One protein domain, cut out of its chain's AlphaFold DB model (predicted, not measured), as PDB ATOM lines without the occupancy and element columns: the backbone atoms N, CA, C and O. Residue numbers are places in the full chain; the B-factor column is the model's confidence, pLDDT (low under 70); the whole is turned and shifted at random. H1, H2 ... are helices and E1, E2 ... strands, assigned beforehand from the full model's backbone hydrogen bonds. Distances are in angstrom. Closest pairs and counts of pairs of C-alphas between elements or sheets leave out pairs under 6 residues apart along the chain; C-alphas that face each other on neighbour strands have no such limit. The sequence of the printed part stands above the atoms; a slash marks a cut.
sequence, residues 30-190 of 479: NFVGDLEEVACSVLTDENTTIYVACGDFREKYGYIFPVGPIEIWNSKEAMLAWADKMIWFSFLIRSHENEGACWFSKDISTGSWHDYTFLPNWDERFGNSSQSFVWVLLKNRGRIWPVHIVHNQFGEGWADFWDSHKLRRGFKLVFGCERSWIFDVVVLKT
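Overview. This is residues 30 to 190 of the 479 residues of an uncharacterized protein of Rhododendron simsii (UniProt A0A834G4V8). A strongly twisted sheet of five strands makes one end of this elongated domain, and the long helix H3 slants over E3 and E6 and reaches away to a small second lobe, the hairpin E1 E2 with H1 and H2. The short helix H5 covers E4 on the same face of the sheet. The printed part has 161 residues, with five named helices and seven named strands in the order H1 E1 E2 H2 H3 E3 H4 E4 E5 H5 E6 E7. The sheet runs E3 E6 E7 E4 E5, mixed, and the class is mixed, helices and strands. The whole is compact, with a radius of gyration of the C-alphas of 17.3 A and spans of 54 by 32 by 32 A.

Arrangement. The sheet runs from edge strand E3, residues 103 to 107, through E6, residues 171 to 179, E7, residues 182 to 189, and E4, residues 133 to 140, to edge strand E5, residues 143 to 150. E3 and E6 are antiparallel, with N 104 and O 175 2.8 A apart, within hydrogen-bond range. So are the hairpins E6 and E7, with N 176 and O 184 at 2.7 A, and E4 and E5, with N 136 and O 147 at 2.8 A. E7 and E4 are parallel, at 57 degrees, with N 139 and O 183 at 2.7 A. H3, residues 76 to 96, and H5, residues 158 to 165, are on the same face, making two layers, helices on one face of a sheet. H3, at a height of 10.2 A, runs slantwise to the strands, at 36 degrees to E3 on the local plane; its closest C-alphas to E6 are Ser 95 and Cys 177, 5.6 A. H5, at a height of 8.4 A, lies over E4 and runs along the strands, at 9 degrees on the local plane. H4, residues 123 to 126, is not on the sheet but near H3. E3, H4 and E4 form a split strand-helix-strand unit, two strands running the same way with E6 and E7 between them, its crossover right-handed. In the hairpin of E1, residues 39 to 43, and E2, residues 49 to 53, N 42 and O 50 are 2.8 A apart; the closest C-alphas of E2 and H3, Tyr 51 and Lys 76, are 7.1 A apart. H1, residues 31 to 38, is close but not clearly touching H2, residues 55 to 61, by the closest C-alphas, Val 38 and Phe 57, 6.7 A. Every O i to N i+4 pair is within hydrogen-bond range in H2, H3 and H5, and 2 of 4 in H1; H4 is too short for one.

Along the chain. H3 is 30.2 A long, from C-alpha 76 at (144.695, 115.231, 84.905) to C-alpha 96 at (141.105, 140.959, 100.390). E6 measures 24.5 A, E4, E5 and E7 22.4 A each, and E3 13.7 A. E7 ends at C-alpha 189, (121.083, 126.566, 86.296).

Size, cuts and confidence. The C-alphas farthest apart, Asp 45 and Gly 142, are 56.9 A apart. The printed part has no cut; the links H2 to H3 and E3 to H4 are long. Mean pLDDT of the printed part is 74.1, with 69 residues under 70, among them 30 to 43, 53 to 71 and 121 to 132.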
ATOM      1  N   ASN A  30     139.716 132.829  81.134       37.03
ATOM      2  CA  ASN A  30     140.644 132.273  80.136       37.03
ATOM      3  C   ASN A  30     141.593 131.217  80.727       37.03
ATOM      4  O   ASN A  30     142.150 130.420  79.985       37.03
ATOM      5  N   PHE A  31     141.736 131.162  82.055       41.50
ATOM      6  CA  PHE A  31     142.752 130.347  82.722       41.50
ATOM      7  C   PHE A  31     142.567 128.835  82.496       41.50
ATOM      8  O   PHE A  31     143.546 128.122  82.325       41.50
ATOM      9  N   VAL A  32     141.322 128.342  82.444       42.53
ATOM     10  CA  VAL A  32     141.022 126.904  82.268       42.53
ATOM     11  C   VAL A  32     141.220 126.439  80.822       42.53
ATOM     12  O   VAL A  32     141.713 125.339  80.603       42.53
ATOM     13  N   GLY A  33     140.873 127.277  79.838       46.16
ATOM     14  CA  GLY A  33     141.132 126.984  78.424       46.16
ATOM     15  C   GLY A  33     142.618 127.077  78.077       46.16
ATOM     16  O   GLY A  33     143.124 126.239  77.340       46.16
ATOM     17  N   ASP A  34     143.327 128.041  78.670       48.41
ATOM     18  CA  ASP A  34     144.775 128.176  78.508       48.41
ATOM     19  C   ASP A  34     145.526 127.017  79.204       48.41
ATOM     20  O   ASP A  34     146.547 126.580  78.696       48.41
ATOM     21  N   LEU A  35     145.019 126.451  80.311       46.50
ATOM     22  CA  LEU A  35     145.645 125.319  81.024       46.50
ATOM     23  C   LEU A  35     145.807 124.048  80.167       46.50
ATOM     24  O   LEU A  35     146.806 123.346  80.327       46.50
ATOM     25  N   GLU A  36     144.869 123.755  79.255       45.94
ATOM     26  CA  GLU A  36     144.992 122.612  78.331       45.94
ATOM     27  C   GLU A  36     146.036 122.852  77.224       45.94
ATOM     28  O   GLU A  36     146.665 121.895  76.780       45.94
ATOM     29  N   GLU A  37     146.285 124.108  76.828       47.88
ATOM     30  CA  GLU A  37     147.362 124.484  75.890       47.88
ATOM     31  C   GLU A  37     148.748 124.552  76.567       47.88
ATOM     32  O   GLU A  37     149.777 124.628  75.897       47.88
ATOM     33  N   VAL A  38     148.788 124.534  77.901       50.50
ATOM     34  CA  VAL A  38     149.946 124.950  78.704       50.50
ATOM     35  C   VAL A  38     150.551 123.827  79.554       50.50
ATOM     36  O   VAL A  38     151.730 123.882  79.918       50.50
ATOM     37  N   ALA A  39     149.780 122.791  79.876       54.06
ATOM     38  CA  ALA A  39     150.313 121.595  80.514       54.06
ATOM     39  C   ALA A  39     150.989 120.704  79.463       54.06
ATOM     40  O   ALA A  39     150.333 120.143  78.587       54.06
ATOM     41  N   CYS A  40     152.306 120.530  79.561       54.81
ATOM     42  CA  CYS A  40     152.997 119.521  78.770       54.81
ATOM     43  C   CYS A  40     152.789 118.162  79.447       54.81
ATOM     44  O   CYS A  40     153.201 117.963  80.593       54.81
ATOM     45  N   SER A  41     152.155 117.218  78.753       52.94
ATOM     46  CA  SER A  41     152.168 115.818  79.173       52.94
ATOM     47  C   SER A  41     153.527 115.211  78.840       52.94
ATOM     48  O   SER A  41     153.944 115.229  77.681       52.94
ATOM     49  N   VAL A  42     154.198 114.646  79.837       66.12
ATOM     50  CA  VAL A  42     155.410 113.851  79.660       66.12
ATOM     51  C   VAL A  42     155.051 112.403  79.964       66.12
ATOM     52  O   VAL A  42     154.591 112.084  81.059       66.12
ATOM     53  N   LEU A  43     155.229 111.526  78.980       56.88
ATOM     54  CA  LEU A  43     155.149 110.086  79.198       56.88
ATOM     55  C   LEU A  43     156.458 109.632  79.846       56.88
ATOM     56  O   LEU A  43     157.531 109.907  79.307       56.88
ATOM     57  N   THR A  44     156.377 108.964  80.994       70.12
ATOM     58  CA  THR A  44     157.531 108.280  81.598       70.12
ATOM     59  C   THR A  44     157.533 106.797  81.239       70.12
ATOM     60  O   THR A  44     156.527 106.280  80.744       70.12
ATOM     61  N   ASP A  45     158.656 106.112  81.487       52.75
ATOM     62  CA  ASP A  45     158.757 104.661  81.299       52.75
ATOM     63  C   ASP A  45     157.607 103.948  82.037       52.75
ATOM     64  O   ASP A  45     157.307 104.252  83.191       52.75
ATOM     65  N   GLU A  46     156.944 103.034  81.322       56.34
ATOM     66  CA  GLU A  46     155.807 102.208  81.766       56.34
ATOM     67  C   GLU A  46     154.442 102.923  81.953       56.34
ATOM     68  O   GLU A  46     153.791 102.820  82.991       56.34
ATOM     69  N   ASN A  47     153.928 103.571  80.896       66.50
ATOM     70  CA  ASN A  47     152.517 104.002  80.746       66.50
ATOM     71  C   ASN A  47     151.982 105.051  81.742       66.50
ATOM     72  O   ASN A  47     150.774 105.308  81.765       66.50
ATOM     73  N   THR A  48     152.836 105.695  82.536       67.62
ATOM     74  CA  THR A  48     152.388 106.776  83.425       67.62
ATOM     75  C   THR A  48     152.513 108.126  82.721       67.62
ATOM     76  O   THR A  48     153.599 108.539  82.313       67.62
ATOM     77  N   THR A  49     151.387 108.826  82.566       71.75
ATOM     78  CA  THR A  49     151.361 110.203  82.055       71.75
ATOM     79  C   THR A  49     151.545 111.167  83.215       71.75
ATOM     80  O   THR A  49     150.678 111.277  84.083       71.75
ATOM     81  N   ILE A  50     152.653 111.899  83.203       72.25
ATOM     82  CA  ILE A  50     152.912 112.989  84.134       72.25
ATOM     83  C   ILE A  50     152.526 114.304  83.464       72.25
ATOM     84  O   ILE A  50     152.894 114.564  82.320       72.25
ATOM     85  N   TYR A  51     151.820 115.166  84.189       71.25
ATOM     86  CA  TYR A  51     151.557 116.530  83.741       71.25
ATOM     87  C   TYR A  51     152.589 117.475  84.358       71.25
ATOM     88  O   TYR A  51     152.848 117.408  85.562       71.25
ATOM     89  N   VAL A  52     153.175 118.351  83.536       71.81
ATOM     90  CA  VAL A  52     154.145 119.369  83.961       71.81
ATOM     91  C   VAL A  52     153.735 120.729  83.398       71.81
ATOM     92  O   VAL A  52     153.413 120.862  82.219       71.81
ATOM     93  N   ALA A  53     153.769 121.767  84.234       66.75
ATOM     94  CA  ALA A  53     153.546 123.144  83.795       66.75
ATOM     95  C   ALA A  53     154.672 123.615  82.855       66.75
ATOM     96  O   ALA A  53     155.849 123.511  83.221       66.75
ATOM     97  N   CYS A  54     154.334 124.166  81.681       69.62
ATOM     98  CA  CYS A  54     155.338 124.688  80.751       69.62
ATOM     99  C   CYS A  54     156.100 125.907  81.316       69.62
ATOM    100  O   CYS A  54     155.648 126.584  82.247       69.62
ATOM    101  N   GLY A  55     157.273 126.193  80.740       66.88
ATOM    102  CA  GLY A  55     158.141 127.301  81.161       66.88
ATOM    103  C   GLY A  55     157.463 128.673  81.090       66.88
ATOM    104  O   GLY A  55     157.511 129.421  82.062       66.88
ATOM    105  N   ASP A  56     156.749 128.960  80.001       64.31
ATOM    106  CA  ASP A  56     156.087 130.256  79.782       64.31
ATOM    107  C   ASP A  56     154.979 130.526  80.813       64.31
ATOM    108  O   ASP A  56     154.778 131.652  81.269       64.31
ATOM    109  N   PHE A  57     154.269 129.479  81.236       62.28
ATOM    110  CA  PHE A  57     153.253 129.580  82.281       62.28
ATOM    111  C   PHE A  57     153.859 129.847  83.651       62.28
ATOM    112  O   PHE A  57     153.325 130.651  84.417       62.28
ATOM    113  N   ARG A  58     155.008 129.233  83.943       64.56
ATOM    114  CA  ARG A  58     155.766 129.530  85.162       64.56
ATOM    115  C   ARG A  58     156.300 130.946  85.169       64.56
ATOM    116  O   ARG A  58     156.251 131.584  86.207       64.56
ATOM    117  N   GLU A  59     156.786 131.457  84.047       63.44
ATOM    118  CA  GLU A  59     157.257 132.840  83.978       63.44
ATOM    119  C   GLU A  59     156.095 133.824  84.172       63.44
ATOM    120  O   GLU A  59     156.175 134.752  84.978       63.44
ATOM    121  N   LYS A  60     154.965 133.570  83.503       60.09
ATOM    122  CA  LYS A  60     153.796 134.456  83.531       60.09
ATOM    123  C   LYS A  60     153.040 134.447  84.857       60.09
ATOM    124  O   LYS A  60     152.512 135.486  85.247       60.09
ATOM    125  N   TYR A  61     152.948 133.302  85.528       60.16
ATOM    126  CA  TYR A  61     152.172 133.155  86.766       60.16
ATOM    127  C   TYR A  61     153.039 132.807  87.981       60.16
ATOM    128  O   TYR A  61     152.493 132.579  89.055       60.16
ATOM    129  N   GLY A  62     154.371 132.825  87.834       58.91
ATOM    130  CA  GLY A  62     155.402 132.466  88.824       58.91
ATOM    131  C   GLY A  62     155.174 133.024  90.220       58.91
ATOM    132  O   GLY A  62     155.374 132.334  91.211       58.91
ATOM    133  N   TYR A  63     154.680 134.258  90.283       56.44
ATOM    134  CA  TYR A  63     154.382 134.980  91.520       56.44
ATOM    135  C   TYR A  63     153.162 134.439  92.292       56.44
ATOM    136  O   TYR A  63     152.998 134.755  93.467       56.44
ATOM    137  N   ILE A  64     152.297 133.648  91.648       48.69
ATOM    138  CA  ILE A  64     151.130 132.983  92.254       48.69
ATOM    139  C   ILE A  64     151.519 131.589  92.783       48.69
ATOM    140  O   ILE A  64     150.943 131.099  93.766       48.69
ATOM    141  N   PHE A  65     152.521 130.954  92.166       51.84
ATOM    142  CA  PHE A  65     153.026 129.655  92.605       51.84
ATOM    143  C   PHE A  65     153.834 129.786  93.899       51.84
ATOM    144  O   PHE A  65     154.527 130.783  94.110       51.84
ATOM    145  N   PRO A  66     153.783 128.781  94.785       41.72
ATOM    146  CA  PRO A  66     154.795 128.658  95.822       41.72
ATOM    147  C   PRO A  66     156.181 128.532  95.171       41.72
ATOM    148  O   PRO A  66     156.348 127.859  94.154       41.72
ATOM    149  N   VAL A  67     157.188 129.173  95.765       39.53
ATOM    150  CA  VAL A  67     158.592 128.966  95.393       39.53
ATOM    151  C   VAL A  67     158.952 127.535  95.805       39.53
ATOM    152  O   VAL A  67     159.226 127.273  96.972       39.53
ATOM    153  N   GLY A  68     158.860 126.584  94.875       46.31
ATOM    154  CA  GLY A  68     159.038 125.156  95.142       46.31
ATOM    155  C   GLY A  68     159.451 124.365  93.896       46.31
ATOM    156  O   GLY A  68     159.387 124.896  92.783       46.31
ATOM    157  N   PRO A  69     159.930 123.115  94.063       45.78
ATOM    158  CA  PRO A  69     160.321 122.265  92.943       45.78
ATOM    159  C   PRO A  69     159.137 122.016  92.002       45.78
ATOM    160  O   PRO A  69     157.982 122.109  92.403       45.78
ATOM    161  N   ILE A  70     159.463 121.708  90.743       55.06
ATOM    162  CA  ILE A  70     158.545 121.368  89.643       55.06
ATOM    163  C   ILE A  70     157.325 120.603  90.180       55.06
ATOM    164  O   ILE A  70     157.464 119.452  90.584       55.06
ATOM    165  N   GLU A  71     156.140 121.225  90.173       65.00
ATOM    166  CA  GLU A  71     154.909 120.497  90.478       65.00
ATOM    167  C   GLU A  71     154.660 119.478  89.358       65.00
ATOM    168  O   GLU A  71     154.576 119.817  88.174       65.00
ATOM    169  N   ILE A  72     154.636 118.213  89.767       71.88
ATOM    170  CA  ILE A  72     154.423 117.022  88.952       71.88
ATOM    171  C   ILE A  72     153.075 116.469  89.398       71.88
ATOM    172  O   ILE A  72     152.894 116.162  90.578       71.88
ATOM    173  N   TRP A  73     152.129 116.337  88.468       78.25
ATOM    174  CA  TRP A  73     150.836 115.720  88.764       78.25
ATOM    175  C   TRP A  73     150.751 114.333  88.140       78.25
ATOM    176  O   TRP A  73     150.990 114.159  86.946       78.25
ATOM    177  N   ASN A  74     150.334 113.364  88.955       76.38
ATOM    178  CA  ASN A  74     150.173 111.966  88.547       76.38
ATOM    179  C   ASN A  74     148.863 111.709  87.775       76.38
ATOM    180  O   ASN A  74     148.630 110.592  87.325       76.38
ATOM    181  N   SER A  75     147.974 112.706  87.661       77.19
ATOM    182  CA  SER A  75     146.751 112.618  86.855       77.19
ATOM    183  C   SER A  75     146.222 113.993  86.432       77.19
ATOM    184  O   SER A  75     146.523 115.015  87.062       77.19
ATOM    185  N   LYS A  76     145.380 114.018  85.386       70.00
ATOM    186  CA  LYS A  76     144.695 115.231  84.905       70.00
ATOM    187  C   LYS A  76     143.769 115.800  85.980       70.00
ATOM    188  O   LYS A  76     143.705 117.010  86.168       70.00
ATOM    189  N   GLU A  77     143.079 114.937  86.718       72.88
ATOM    190  CA  GLU A  77     142.167 115.326  87.797       72.88
ATOM    191  C   GLU A  77     142.913 116.022  88.938       72.88
ATOM    192  O   GLU A  77     142.418 117.015  89.467       72.88
ATOM    193  N   ALA A  78     144.111 115.544  89.295       69.62
ATOM    194  CA  ALA A  78     144.939 116.171  90.323       69.62
ATOM    195  C   ALA A  78     145.404 117.574  89.900       69.62
ATOM    196  O   ALA A  78     145.340 118.507  90.701       69.62
ATOM    197  N   MET A  79     145.798 117.735  88.632       74.75
ATOM    198  CA  MET A  79     146.163 119.030  88.051       74.75
ATOM    199  C   MET A  79     144.971 120.000  88.026       74.75
ATOM    200  O   MET A  79     145.098 121.144  88.457       74.75
ATOM    201  N   LEU A  80     143.796 119.550  87.572       69.62
ATOM    202  CA  LEU A  80     142.583 120.375  87.539       69.62
ATOM    203  C   LEU A  80     142.125 120.776  88.947       69.62
ATOM    204  O   LEU A  80     141.799 121.937  89.184       69.62
ATOM    205  N   ALA A  81     142.160 119.848  89.906       69.81
ATOM    206  CA  ALA A  81     141.843 120.141  91.300       69.81
ATOM    207  C   ALA A  81     142.821 121.154  91.915       69.81
ATOM    208  O   ALA A  81     142.422 121.977  92.739       69.81
ATOM    209  N   TRP A  82     144.098 121.104  91.532       74.94
ATOM    210  CA  TRP A  82     145.095 122.096  91.921       74.94
ATOM    211  C   TRP A  82     144.829 123.463  91.268       74.94
ATOM    212  O   TRP A  82     144.844 124.484  91.956       74.94
ATOM    213  N   ALA A  83     144.496 123.499  89.976       68.00
ATOM    214  CA  ALA A  83     144.196 124.737  89.260       68.00
ATOM    215  C   ALA A  83     142.981 125.464  89.856       68.00
ATOM    216  O   ALA A  83     143.041 126.668  90.109       68.00
ATOM    217  N   ASP A  84     141.915 124.724  90.168       67.38
ATOM    218  CA  ASP A  84     140.734 125.248  90.861       67.38
ATOM    219  C   ASP A  84     141.097 125.898  92.207       67.38
ATOM    220  O   ASP A  84     140.548 126.948  92.559       67.38
ATOM    221  N   LYS A  85     142.048 125.314  92.952       69.81
ATOM    222  CA  LYS A  85     142.568 125.904  94.199       69.81
ATOM    223  C   LYS A  85     143.287 127.220  93.943       69.81
ATOM    224  O   LYS A  85     143.016 128.193  94.642       69.81
ATOM    225  N   MET A  86     144.150 127.285  92.934       66.88
ATOM    226  CA  MET A  86     144.904 128.506  92.625       66.88
ATOM    227  C   MET A  86     144.017 129.646  92.116       66.88
ATOM    228  O   MET A  86     144.226 130.805  92.486       66.88
ATOM    229  N   ILE A  87     142.998 129.328  91.314       70.19
ATOM    230  CA  ILE A  87     141.980 130.285  90.848       70.19
ATOM    231  C   ILE A  87     141.241 130.881  92.051       70.19
ATOM    232  O   ILE A  87     141.132 132.103  92.168       70.19
ATOM    233  N   TRP A  88     140.768 130.031  92.964       71.88
ATOM    234  CA  TRP A  88     140.082 130.474  94.178       71.88
ATOM    235  C   TRP A  88     140.982 131.304  95.095       71.88
ATOM    236  O   TRP A  88     140.578 132.359  95.576       71.88
ATOM    237  N   PHE A  89     142.226 130.875  95.288       68.12
ATOM    238  CA  PHE A  89     143.202 131.596  96.096       68.12
ATOM    239  C   PHE A  89     143.495 132.993  95.534       68.12
ATOM    240  O   PHE A  89     143.443 133.984  96.260       68.12
ATOM    241  N   SER A  90     143.714 133.090  94.220       67.69
ATOM    242  CA  SER A  90     143.919 134.368  93.529       67.69
ATOM    243  C   SER A  90     142.697 135.281  93.645       67.69
ATOM    244  O   SER A  90     142.832 136.496  93.805       67.69
ATOM    245  N   PHE A  91     141.495 134.702  93.581       76.00
ATOM    246  CA  PHE A  91     140.246 135.417  93.817       76.00
ATOM    247  C   PHE A  91     140.178 135.975  95.246       76.00
ATOM    248  O   PHE A  91     139.860 137.154  95.406       76.00
ATOM    249  N   LEU A  92     140.532 135.179  96.261       71.56
ATOM    250  CA  LEU A  92     140.519 135.594  97.667       71.56
ATOM    251  C   LEU A  92     141.553 136.679  97.986       71.56
ATOM    252  O   LEU A  92     141.193 137.651  98.647       71.56
ATOM    253  N   ILE A  93     142.794 136.559  97.498       69.62
ATOM    254  CA  ILE A  93     143.826 137.599  97.676       69.62
ATOM    255  C   ILE A  93     143.323 138.931  97.124       69.62
ATOM    256  O   ILE A  93     143.274 139.924  97.844       69.62
ATOM    257  N   ARG A  94     142.861 138.939  95.871       68.88
ATOM    258  CA  ARG A  94     142.393 140.176  95.230       68.88
ATOM    259  C   ARG A  94     141.151 140.751  95.897       68.88
ATOM    260  O   ARG A  94     141.016 141.966  96.009       68.88
ATOM    261  N   SER A  95     140.265 139.873  96.367       67.94
ATOM    262  CA  SER A  95     139.114 140.241  97.192       67.94
ATOM    263  C   SER A  95     139.555 140.942  98.479       67.94
ATOM    264  O   SER A  95     139.010 141.982  98.845       67.94
ATOM    265  N   HIS A  96     140.556 140.389  99.164       67.44
ATOM    266  CA  HIS A  96     141.105 140.959 100.390       67.44
ATOM    267  C   HIS A  96     141.766 142.322 100.143       67.44
ATOM    268  O   HIS A  96     141.535 143.267 100.894       67.44
ATOM    269  N   GLU A  97     142.529 142.445  99.059       74.00
ATOM    270  CA  GLU A  97     143.220 143.676  98.657       74.00
ATOM    271  C   GLU A  97     142.272 144.747  98.082       74.00
ATOM    272  O   GLU A  97     142.689 145.877  97.837       74.00
ATOM    273  N   ASN A  98     140.980 144.430  97.910       66.94
ATOM    274  CA  ASN A  98     139.982 145.278  97.244       66.94
ATOM    275  C   ASN A  98     140.386 145.691  95.810       66.94
ATOM    276  O   ASN A  98     139.916 146.705  95.281       66.94
ATOM    277  N   GLU A  99     141.230 144.896  95.149       62.28
ATOM    278  CA  GLU A  99     141.730 145.169  93.803       62.28
ATOM    279  C   GLU A  99     140.775 144.637  92.723       62.28
ATOM    280  O   GLU A  99     140.994 143.615  92.070       62.28
ATOM    281  N   GLY A 100     139.703 145.397  92.494       59.53
ATOM    282  CA  GLY A 100     138.782 145.192  91.378       59.53
ATOM    283  C   GLY A 100     137.803 144.024  91.550       59.53
ATOM    284  O   GLY A 100     137.854 143.246  92.494       59.53
ATOM    285  N   ALA A 101     136.862 143.924  90.608       67.06
ATOM    286  CA  ALA A 101     135.857 142.866  90.600       67.06
ATOM    287  C   ALA A 101     136.492 141.553  90.116       67.06
ATOM    288  O   ALA A 101     136.552 141.288  88.912       67.06
ATOM    289  N   CYS A 102     137.002 140.743  91.042       75.75
ATOM    290  CA  CYS A 102     137.361 139.361  90.753       75.75
ATOM    291  C   CYS A 102     136.093 138.496  90.725       75.75
ATOM    292  O   CYS A 102     135.116 138.782  91.419       75.75
ATOM    293  N   TRP A 103     136.105 137.453  89.892       79.06
ATOM    294  CA  TRP A 103     134.996 136.513  89.758       79.06
ATOM    295  C   TRP A 103     135.514 135.079  89.828       79.06
ATOM    296  O   TRP A 103     136.558 134.764  89.259       79.06
ATOM    297  N   PHE A 104     134.764 134.216  90.501       85.06
ATOM    298  CA  PHE A 104     135.031 132.792  90.643       85.06
ATOM    299  C   PHE A 104     133.745 132.010  90.399       85.06
ATOM    300  O   PHE A 104     132.685 132.409  90.869       85.06
ATOM    301  N   SER A 105     133.816 130.882  89.695       86.25
ATOM    302  CA  SER A 105     132.657 130.006  89.520       86.25
ATOM    303  C   SER A 105     132.880 128.640  90.144       86.25
ATOM    304  O   SER A 105     133.931 128.041  89.937       86.25
ATOM    305  N   LYS A 106     131.861 128.119  90.828       87.12
ATOM    306  CA  LYS A 106     131.839 126.779  91.411       87.12
ATOM    307  C   LYS A 106     130.623 126.011  90.926       87.12
ATOM    308  O   LYS A 106     129.487 126.451  91.110       87.12
ATOM    309  N   ASP A 107     130.860 124.840  90.355       86.56
ATOM    310  CA  ASP A 107     129.795 123.881  90.094       86.56
ATOM    311  C   ASP A 107     129.350 123.198  91.393       86.56
ATOM    312  O   ASP A 107     130.171 122.742  92.196       86.56
ATOM    313  N   ILE A 108     128.032 123.107  91.579       87.25
ATOM    314  CA  ILE A 108     127.395 122.323  92.638       87.25
ATOM    315  C   ILE A 108     127.465 120.851  92.227       87.25
ATOM    316  O   ILE A 108     126.649 120.351  91.438       87.25
ATOM    317  N   SER A 109     128.496 120.177  92.732       81.38
ATOM    318  CA  SER A 109     128.780 118.767  92.467       81.38
ATOM    319  C   SER A 109     128.054 117.846  93.455       81.38
ATOM    320  O   SER A 109     127.349 118.297  94.353       81.38
ATOM    321  N   THR A 110     128.221 116.528  93.308       60.88
ATOM    322  CA  THR A 110     127.695 115.522  94.256       60.88
ATOM    323  C   THR A 110     128.283 115.627  95.659       60.88
ATOM    324  O   THR A 110     127.716 115.062  96.585       60.88
ATOM    325  N   GLY A 111     129.421 116.307  95.815       64.19
ATOM    326  CA  GLY A 111     130.031 116.576  97.116       64.19
ATOM    327  C   GLY A 111     129.498 117.836  97.798       64.19
ATOM    328  O   GLY A 111     129.888 118.107  98.928       64.19
ATOM    329  N   SER A 112     128.642 118.608  97.120       68.31
ATOM    330  CA  SER A 112     127.949 119.763  97.687       68.31
ATOM    331  C   SER A 112     126.607 119.318  98.248       68.31
ATOM    332  O   SER A 112     125.724 118.886  97.504       68.31
ATOM    333  N   TRP A 113     126.458 119.449  99.556       74.44
ATOM    334  CA  TRP A 113     125.248 119.101 100.281       74.44
ATOM    335  C   TRP A 113     124.621 120.361 100.868       74.44
ATOM    336  O   TRP A 113     125.232 121.433 100.910       74.44
ATOM    337  N   HIS A 114     123.384 120.204 101.325       72.06
ATOM    338  CA  HIS A 114     122.665 121.224 102.079       72.06
ATOM    339  C   HIS A 114     123.497 121.746 103.266       72.06
ATOM    340  O   HIS A 114     123.520 122.945 103.528       72.06
ATOM    341  N   ASP A 115     124.255 120.855 103.912       72.88
ATOM    342  CA  ASP A 115     124.970 121.172 105.148       72.88
ATOM    343  C   ASP A 115     126.380 121.718 104.913       72.88
ATOM    344  O   ASP A 115     126.923 122.397 105.778       72.88
ATOM    345  N   TYR A 116     126.979 121.436 103.750       77.38
ATOM    346  CA  TYR A 116     128.294 121.962 103.409       77.38
ATOM    347  C   TYR A 116     128.580 121.944 101.910       77.38
ATOM    348  O   TYR A 116     128.202 121.042 101.160       77.38
ATOM    349  N   THR A 117     129.324 122.946 101.458       83.25
ATOM    350  CA  THR A 117     129.937 122.959 100.129       83.25
ATOM    351  C   THR A 117     131.422 123.235 100.270       83.25
ATOM    352  O   THR A 117     131.820 124.249 100.841       83.25
ATOM    353  N   PHE A 118     132.235 122.321  99.735       81.94
ATOM    354  CA  PHE A 118     133.684 122.461  99.724       81.94
ATOM    355  C   PHE A 118     134.108 123.588  98.786       81.94
ATOM    356  O   PHE A 118     133.888 123.543  97.567       81.94
ATOM    357  N   LEU A 119     134.764 124.575  99.374       80.75
ATOM    358  CA  LEU A 119     135.579 125.535  98.665       80.75
ATOM    359  C   LEU A 119     136.926 124.888  98.329       80.75
ATOM    360  O   LEU A 119     137.375 123.978  99.033       80.75
ATOM    361  N   PRO A 120     137.587 125.319  97.247       74.69
ATOM    362  CA  PRO A 120     138.955 124.902  97.001       74.69
ATOM    363  C   PRO A 120     139.834 125.245  98.214       74.69
ATOM    364  O   PRO A 120     139.714 126.320  98.801       74.69
ATOM    365  N   ASN A 121     140.668 124.290  98.620       67.25
ATOM    366  CA  ASN A 121     141.485 124.368  99.830       67.25
ATOM    367  C   ASN A 121     142.398 125.618  99.809       67.25
ATOM    368  O   ASN A 121     143.182 125.761  98.869       67.25
ATOM    369  N   TRP A 122     142.275 126.511 100.802       67.75
ATOM    370  CA  TRP A 122     143.021 127.779 100.934       67.75
ATOM    371  C   TRP A 122     143.848 127.874 102.235       67.75
ATOM    372  O   TRP A 122     144.537 128.875 102.445       67.75
ATOM    373  N   ASP A 123     143.802 126.835 103.077       49.88
ATOM    374  CA  ASP A 123     144.235 126.845 104.487       49.88
ATOM    375  C   ASP A 123     145.722 127.202 104.697       49.88
ATOM    376  O   ASP A 123     146.069 127.920 105.628       49.88
ATOM    377  N   GLU A 124     146.622 126.779 103.805       54.59
ATOM    378  CA  GLU A 124     148.066 126.795 104.100       54.59
ATOM    379  C   GLU A 124     148.719 128.188 104.158       54.59
ATOM    380  O   GLU A 124     149.790 128.329 104.745       54.59
ATOM    381  N   ARG A 125     148.122 129.228 103.558       49.06
ATOM    382  CA  ARG A 125     148.782 130.549 103.432       49.06
ATOM    383  C   ARG A 125     148.104 131.696 104.176       49.06
ATOM    384  O   ARG A 125     148.764 132.688 104.464       49.06
ATOM    385  N   PHE A 126     146.824 131.566 104.515       48.88
ATOM    386  CA  PHE A 126     146.106 132.583 105.292       48.88
ATOM    387  C   PHE A 126     145.865 132.180 106.749       48.88
ATOM    388  O   PHE A 126     145.556 133.040 107.573       48.88
ATOM    389  N   GLY A 127     146.013 130.895 107.077       39.62
ATOM    390  CA  GLY A 127     145.796 130.372 108.415       39.62
ATOM    391  C   GLY A 127     147.021 129.627 108.912       39.62
ATOM    392  O   GLY A 127     147.048 128.408 108.893       39.62
ATOM    393  N   ASN A 128     147.997 130.335 109.483       42.34
ATOM    394  CA  ASN A 128     148.996 129.687 110.344       42.34
ATOM    395  C   ASN A 128     148.415 129.364 111.741       42.34
ATOM    396  O   ASN A 128     149.120 129.331 112.744       42.34
ATOM    397  N   SER A 129     147.095 129.210 111.839       48.22
ATOM    398  CA  SER A 129     146.371 129.105 113.095       48.22
ATOM    399  C   SER A 129     145.259 128.092 112.939       48.22
ATOM    400  O   SER A 129     144.424 128.210 112.046       48.22
ATOM    401  N   SER A 130     145.221 127.158 113.874       52.47
ATOM    402  CA  SER A 130     144.246 126.104 114.157       52.47
ATOM    403  C   SER A 130     142.785 126.576 114.359       52.47
ATOM    404  O   SER A 130     141.991 125.898 115.002       52.47
ATOM    405  N   GLN A 131     142.415 127.739 113.813       54.03
ATOM    406  CA  GLN A 131     141.088 128.356 113.817       54.03
ATOM    407  C   GLN A 131     140.854 129.149 112.512       54.03
ATOM    408  O   GLN A 131     140.575 130.347 112.547       54.03
ATOM    409  N   SER A 132     140.992 128.517 111.342       66.94
ATOM    410  CA  SER A 132     140.705 129.144 110.041       66.94
ATOM    411  C   SER A 132     139.197 129.188 109.770       66.94
ATOM    412  O   SER A 132     138.660 128.507 108.893       66.94
ATOM    413  N   PHE A 133     138.493 129.997 110.559       83.06
ATOM    414  CA  PHE A 133     137.103 130.330 110.291       83.06
ATOM    415  C   PHE A 133     136.945 131.801 109.919       83.06
ATOM    416  O   PHE A 133     137.593 132.680 110.488       83.06
ATOM    417  N   VAL A 134     136.091 132.073 108.935       89.19
ATOM    418  CA  VAL A 134     135.819 133.430 108.444       89.19
ATOM    419  C   VAL A 134     134.335 133.563 108.140       89.19
ATOM    420  O   VAL A 134     133.741 132.692 107.510       89.19
ATOM    421  N   TRP A 135     133.732 134.672 108.560       92.81
ATOM    422  CA  TRP A 135     132.384 135.040 108.137       92.81
ATOM    423  C   TRP A 135     132.431 135.797 106.817       92.81
ATOM    424  O   TRP A 135     133.184 136.760 106.670       92.81
ATOM    425  N   VAL A 136     131.594 135.377 105.874       93.81
ATOM    426  CA  VAL A 136     131.428 136.025 104.574       93.81
ATOM    427  C   VAL A 136     129.976 136.434 104.374       93.81
ATOM    428  O   VAL A 136     129.060 135.817 104.916       93.81
ATOM    429  N   LEU A 137     129.752 137.481 103.588       95.81
ATOM    430  CA  LEU A 137     128.411 137.937 103.236       95.81
ATOM    431  C   LEU A 137     128.139 137.588 101.780       95.81
ATOM    432  O   LEU A 137     128.706 138.194 100.875       95.81
ATOM    433  N   LEU A 138     127.259 136.621 101.541       96.31
ATOM    434  CA  LEU A 138     126.790 136.311 100.195       96.31
ATOM    435  C   LEU A 138     125.627 137.241  99.860       96.31
ATOM    436  O   LEU A 138     124.695 137.366 100.647       96.31
ATOM    437  N   LYS A 139     125.648 137.885  98.698       96.12
ATOM    438  CA  LYS A 139     124.627 138.832  98.248       96.12
ATOM    439  C   LYS A 139     124.033 138.371  96.927       96.12
ATOM    440  O   LYS A 139     124.734 138.094  95.967       96.12
ATOM    441  N   ASN A 140     122.714 138.279  96.861       96.25
ATOM    442  CA  ASN A 140     121.977 137.878  95.663       96.25
ATOM    443  C   ASN A 140     120.644 138.623  95.645       96.25
ATOM    444  O   ASN A 140     119.883 138.586  96.613       96.25
ATOM    445  N   ARG A 141     120.368 139.327  94.540       93.44
ATOM    446  CA  ARG A 141     119.093 140.034  94.300       93.44
ATOM    447  C   ARG A 141     118.654 140.944  95.463       93.44
ATOM    448  O   ARG A 141     117.470 141.048  95.762       93.44
ATOM    449  N   GLY A 142     119.615 141.609  96.106       93.56
ATOM    450  CA  GLY A 142     119.369 142.559  97.198       93.56
ATOM    451  C   GLY A 142     119.185 141.931  98.582       93.56
ATOM    452  O   GLY A 142     119.063 142.672  99.554       93.56
ATOM    453  N   ARG A 143     119.206 140.600  98.701       97.12
ATOM    454  CA  ARG A 143     119.265 139.902  99.989       97.12
ATOM    455  C   ARG A 143     120.713 139.528 100.313       97.12
ATOM    456  O   ARG A 143     121.517 139.328  99.401       97.12
ATOM    457  N   ILE A 144     121.030 139.487 101.604       96.88
ATOM    458  CA  ILE A 144     122.351 139.146 102.138       96.88
ATOM    459  C   ILE A 144     122.204 137.918 103.040       96.88
ATOM    460  O   ILE A 144     121.261 137.844 103.829       96.88
ATOM    461  N   TRP A 145     123.133 136.977 102.912       97.81
ATOM    462  CA  TRP A 145     123.240 135.770 103.721       97.81
ATOM    463  C   TRP A 145     124.614 135.754 104.396       97.81
ATOM    464  O   TRP A 145     125.624 135.655 103.693       97.81
ATOM    465  N   PRO A 146     124.681 135.883 105.730       97.00
ATOM    466  CA  PRO A 146     125.915 135.638 106.455       97.00
ATOM    467  C   PRO A 146     126.207 134.139 106.419       97.00
ATOM    468  O   PRO A 146     125.372 133.336 106.825       97.00
ATOM    469  N   VAL A 147     127.374 133.769 105.902       95.94
ATOM    470  CA  VAL A 147     127.809 132.378 105.814       95.94
ATOM    471  C   VAL A 147     129.157 132.236 106.491       95.94
ATOM    472  O   VAL A 147     130.095 132.987 106.224       95.94
ATOM    473  N   HIS A 148     129.253 131.259 107.373       93.62
ATOM    474  CA  HIS A 148     130.476 130.909 108.058       93.62
ATOM    475  C   HIS A 148     131.283 129.946 107.189       93.62
ATOM    476  O   HIS A 148     130.752 128.939 106.732       93.62
ATOM    477  N   ILE A 149     132.556 130.236 106.938       90.81
ATOM    478  CA  ILE A 149     133.481 129.318 106.271       90.81
ATOM    479  C   ILE A 149     134.349 128.674 107.343       90.81
ATOM    480  O   ILE A 149     135.035 129.390 108.063       90.81
ATOM    481  N   VAL A 150     134.344 127.345 107.426       89.31
ATOM    482  CA  VAL A 150     135.121 126.558 108.396       89.31
ATOM    483  C   VAL A 150     135.858 125.452 107.651       89.31
ATOM    484  O   VAL A 150     135.229 124.700 106.912       89.31
ATOM    485  N   HIS A 151     137.182 125.348 107.809       86.12
ATOM    486  CA  HIS A 151     138.004 124.321 107.144       86.12
ATOM    487  C   HIS A 151     137.733 124.217 105.629       86.12
ATOM    488  O   HIS A 151     137.553 123.127 105.078       86.12
ATOM    489  N   ASN A 152     137.665 125.366 104.946       83.75
ATOM    490  CA  ASN A 152     137.354 125.465 103.511       83.75
ATOM    491  C   ASN A 152     135.952 124.964 103.124       83.75
ATOM    492  O   ASN A 152     135.730 124.554 101.987       83.75
ATOM    493  N   GLN A 153     134.995 124.973 104.044       89.19
ATOM    494  CA  GLN A 153     133.619 124.573 103.771       89.19
ATOM    495  C   GLN A 153     132.679 125.693 104.176       89.19
ATOM    496  O   GLN A 153     132.842 126.285 105.239       89.19
ATOM    497  N   PHE A 154     131.682 125.973 103.341       91.75
ATOM    498  CA  PHE A 154     130.537 126.748 103.798       91.75
ATOM    499  C   PHE A 154     129.808 125.941 104.877       91.75
ATOM    500  O   PHE A 154     129.402 124.816 104.612       91.75
ATOM    501  N   GLY A 155     129.702 126.500 106.078       93.00
ATOM    502  CA  GLY A 155     129.062 125.919 107.252       93.00
ATOM    503  C   GLY A 155     127.809 126.702 107.636       93.00
ATOM    504  O   GLY A 155     126.860 126.787 106.861       93.00
ATOM    505  N   GLU A 156     127.785 127.276 108.840       94.56
ATOM    506  CA  GLU A 156     126.613 127.994 109.364       94.56
ATOM    507  C   GLU A 156     126.105 129.081 108.395       94.56
ATOM    508  O   GLU A 156     126.891 129.805 107.788       94.56
ATOM    509  N   GLY A 157     124.783 129.166 108.210       95.75
ATOM    510  CA  GLY A 157     124.128 130.076 107.261       95.75
ATOM    511  C   GLY A 157     124.119 129.602 105.799       95.75
ATOM    512  O   GLY A 157     123.360 130.132 104.983       95.75
ATOM    513  N   TRP A 158     124.899 128.572 105.446       95.69
ATOM    514  CA  TRP A 158     124.898 128.006 104.094       95.69
ATOM    515  C   TRP A 158     123.571 127.338 103.732       95.69
ATOM    516  O   TRP A 158     123.050 127.573 102.642       95.69
ATOM    517  N   ALA A 159     123.004 126.561 104.657       94.88
ATOM    518  CA  ALA A 159     121.705 125.904 104.511       94.88
ATOM    519  C   ALA A 159     120.596 126.900 104.119       94.88
ATOM    520  O   ALA A 159     119.876 126.692 103.145       94.88
ATOM    521  N   ASP A 160     120.537 128.055 104.788       96.12
ATOM    522  CA  ASP A 160     119.552 129.101 104.493       96.12
ATOM    523  C   ASP A 160     119.721 129.682 103.082       96.12
ATOM    524  O   ASP A 160     118.741 129.968 102.380       96.12
ATOM    525  N   PHE A 161     120.972 129.874 102.644       96.38
ATOM    526  CA  PHE A 161     121.276 130.293 101.276       96.38
ATOM    527  C   PHE A 161     120.863 129.212 100.269       96.38
ATOM    528  O   PHE A 161     120.226 129.524  99.255       96.38
ATOM    529  N   TRP A 162     121.190 127.955 100.562       95.94
ATOM    530  CA  TRP A 162     120.907 126.790  99.732       95.94
ATOM    531  C   TRP A 162     119.406 126.605  99.499       95.94
ATOM    532  O   TRP A 162     118.951 126.552  98.348       95.94
ATOM    533  N   ASP A 163     118.628 126.588 100.577       95.75
ATOM    534  CA  ASP A 163     117.182 126.396 100.545       95.75
ATOM    535  C   ASP A 163     116.463 127.567  99.882       95.75
ATOM    536  O   ASP A 163     115.586 127.366  99.032       95.75
ATOM    537  N   SER A 164     116.889 128.800 100.178       96.81
ATOM    538  CA  SER A 164     116.310 129.996  99.560       96.81
ATOM    539  C   SER A 164     116.456 129.997  98.035       96.81
ATOM    540  O   SER A 164     115.606 130.571  97.348       96.81
ATOM    541  N   HIS A 165     117.508 129.379  97.494       95.44
ATOM    542  CA  HIS A 165     117.749 129.293  96.051       95.44
ATOM    543  C   HIS A 165     117.346 127.945  95.445       95.44
ATOM    544  O   HIS A 165     117.470 127.772  94.228       95.44
ATOM    545  N   LYS A 166     116.835 127.010  96.261       95.31
ATOM    546  CA  LYS A 166     116.496 125.634  95.865       95.31
ATOM    547  C   LYS A 166     117.638 124.989  95.080       95.31
ATOM    548  O   LYS A 166     117.404 124.407  94.013       95.31
ATOM    549  N   LEU A 167     118.868 125.158  95.570       93.62
ATOM    550  CA  LEU A 167     120.057 124.659  94.890       93.62
ATOM    551  C   LEU A 167     119.974 123.137  94.734       93.62
ATOM    552  O   LEU A 167     119.479 122.414  95.599       93.62
ATOM    553  N   ARG A 168     120.419 122.651  93.575       91.38
ATOM    554  CA  ARG A 168     120.482 121.225  93.245       91.38
ATOM    555  C   ARG A 168     121.763 120.943  92.478       91.38
ATOM    556  O   ARG A 168     122.370 121.855  91.918       91.38
ATOM    557  N   ARG A 169     122.126 119.663  92.386       88.56
ATOM    558  CA  ARG A 169     123.165 119.208  91.458       88.56
ATOM    559  C   ARG A 169     122.873 119.735  90.049       88.56
ATOM    560  O   ARG A 169     121.726 119.716  89.601       88.56
ATOM    561  N   GLY A 170     123.916 120.205  89.369       87.12
ATOM    562  CA  GLY A 170     123.783 120.889  88.081       87.12
ATOM    563  C   GLY A 170     123.425 122.373  88.220       87.12
ATOM    564  O   GLY A 170     122.903 122.981  87.287       87.12
ATOM    565  N   PHE A 171     123.671 122.996  89.367       91.75
ATOM    566  CA  PHE A 171     123.704 124.453  89.459       91.75
ATOM    567  C   PHE A 171     125.160 124.918  89.451       91.75
ATOM    568  O   PHE A 171     126.046 124.207  89.913       91.75
ATOM    569  N   LYS A 172     125.398 126.111  88.918       90.88
ATOM    570  CA  LYS A 172     126.687 126.797  88.931       90.88
ATOM    571  C   LYS A 172     126.529 128.090  89.711       90.88
ATOM    572  O   LYS A 172     125.649 128.895  89.419       90.88
ATOM    573  N   LEU A 173     127.368 128.273  90.715       93.12
ATOM    574  CA  LEU A 173     127.469 129.510  91.470       93.12
ATOM    575  C   LEU A 173     128.596 130.347  90.892       93.12
ATOM    576  O   LEU A 173     129.668 129.821  90.615       93.12
ATOM    577  N   VAL A 174     128.361 131.639  90.716       91.06
ATOM    578  CA  VAL A 174     129.378 132.596  90.283       91.06
ATOM    579  C   VAL A 174     129.484 133.672  91.353       91.06
ATOM    580  O   VAL A 174     128.545 134.426  91.564       91.06
ATOM    581  N   PHE A 175     130.611 133.713  92.042       91.50
ATOM    582  CA  PHE A 175     130.946 134.662  93.090       91.50
ATOM    583  C   PHE A 175     131.702 135.826  92.460       91.50
ATOM    584  O   PHE A 175     132.738 135.616  91.839       91.50
ATOM    585  N   GLY A 176     131.197 137.041  92.606       89.75
ATOM    586  CA  GLY A 176     131.916 138.279  92.337       89.75
ATOM    587  C   GLY A 176     132.295 138.923  93.657       89.75
ATOM    588  O   GLY A 176     131.445 139.057  94.531       89.75
ATOM    589  N   CYS A 177     133.549 139.319  93.838       86.56
ATOM    590  CA  CYS A 177     133.910 140.098  95.017       86.56
ATOM    591  C   CYS A 177     133.474 141.552  94.833       86.56
ATOM    592  O   CYS A 177     133.895 142.210  93.879       86.56
ATOM    593  N   GLU A 178     132.655 142.057  95.758       82.00
ATOM    594  CA  GLU A 178     132.315 143.480  95.815       82.00
ATOM    595  C   GLU A 178     133.373 144.234  96.628       82.00
ATOM    596  O   GLU A 178     133.994 145.173  96.125       82.00
ATOM    597  N   ARG A 179     133.579 143.810  97.883       79.62
ATOM    598  CA  ARG A 179     134.556 144.329  98.857       79.62
ATOM    599  C   ARG A 179     134.837 143.244  99.889       79.62
ATOM    600  O   ARG A 179     133.922 142.483 100.171       79.62
ATOM    601  N   SER A 180     136.037 143.219 100.466       80.69
ATOM    602  CA  SER A 180     136.455 142.400 101.624       80.69
ATOM    603  C   SER A 180     135.385 141.440 102.192       80.69
ATOM    604  O   SER A 180     134.527 141.856 102.967       80.69
ATOM    605  N   TRP A 181     135.449 140.154 101.821       85.81
ATOM    606  CA  TRP A 181     134.563 139.064 102.288       85.81
ATOM    607  C   TRP A 181     133.057 139.217 101.980       85.81
ATOM    608  O   TRP A 181     132.247 138.416 102.450       85.81
ATOM    609  N   ILE A 182     132.665 140.204 101.171       91.12
ATOM    610  CA  ILE A 182     131.316 140.381 100.624       91.12
ATOM    611  C   ILE A 182     131.320 139.941  99.160       91.12
ATOM    612  O   ILE A 182     131.980 140.540  98.305       91.12
ATOM    613  N   PHE A 183     130.543 138.903  98.868       93.06
ATOM    614  CA  PHE A 183     130.467 138.288  97.552       93.06
ATOM    615  C   PHE A 183     129.080 138.473  96.944       93.06
ATOM    616  O   PHE A 183     128.098 137.950  97.464       93.06
ATOM    617  N   ASP A 184     128.993 139.145  95.799       93.44
ATOM    618  CA  ASP A 184     127.819 139.080  94.934       93.44
ATOM    619  C   ASP A 184     127.773 137.690  94.277       93.44
ATOM    620  O   ASP A 184     128.604 137.341  93.444       93.44
ATOM    621  N   VAL A 185     126.798 136.868  94.649       94.94
ATOM    622  CA  VAL A 185     126.635 135.504  94.143       94.94
ATOM    623  C   VAL A 185     125.543 135.474  93.088       94.94
ATOM    624  O   VAL A 185     124.403 135.850  93.347       94.94
ATOM    625  N   VAL A 186     125.857 134.963  91.903       94.56
ATOM    626  CA  VAL A 186     124.901 134.672  90.833       94.56
ATOM    627  C   VAL A 186     124.691 133.166  90.759       94.56
ATOM    628  O   VAL A 186     125.632 132.396  90.587       94.56
ATOM    629  N   VAL A 187     123.434 132.744  90.872       94.50
ATOM    630  CA  VAL A 187     123.036 131.338  90.772       94.50
ATOM    631  C   VAL A 187     122.574 131.050  89.344       94.50
ATOM    632  O   VAL A 187     121.577 131.609  88.884       94.50
ATOM    633  N   LEU A 188     123.287 130.167  88.648       92.06
ATOM    634  CA  LEU A 188     123.000 129.735  87.283       92.06
ATOM    635  C   LEU A 188     122.546 128.273  87.286       92.06
ATOM    636  O   LEU A 188     123.143 127.418  87.937       92.06
ATOM    637  N   LYS A 189     121.500 127.954  86.525       90.50
ATOM    638  CA  LYS A 189     121.083 126.566  86.296       90.50
ATOM    639  C   LYS A 189     121.875 126.036  85.101       90.50
ATOM    640  O   LYS A 189     121.765 126.610  84.025       90.50
ATOM    641  N   THR A 190     122.676 124.980  85.259       75.50
ATOM    642  CA  THR A 190     123.485 124.461  84.129       75.50
ATOM    643  C   THR A 190     122.648 123.698  83.103       75.50
ATOM    644  O   THR A 190     123.043 123.614  81.950       75.50
TER     645      THR A 190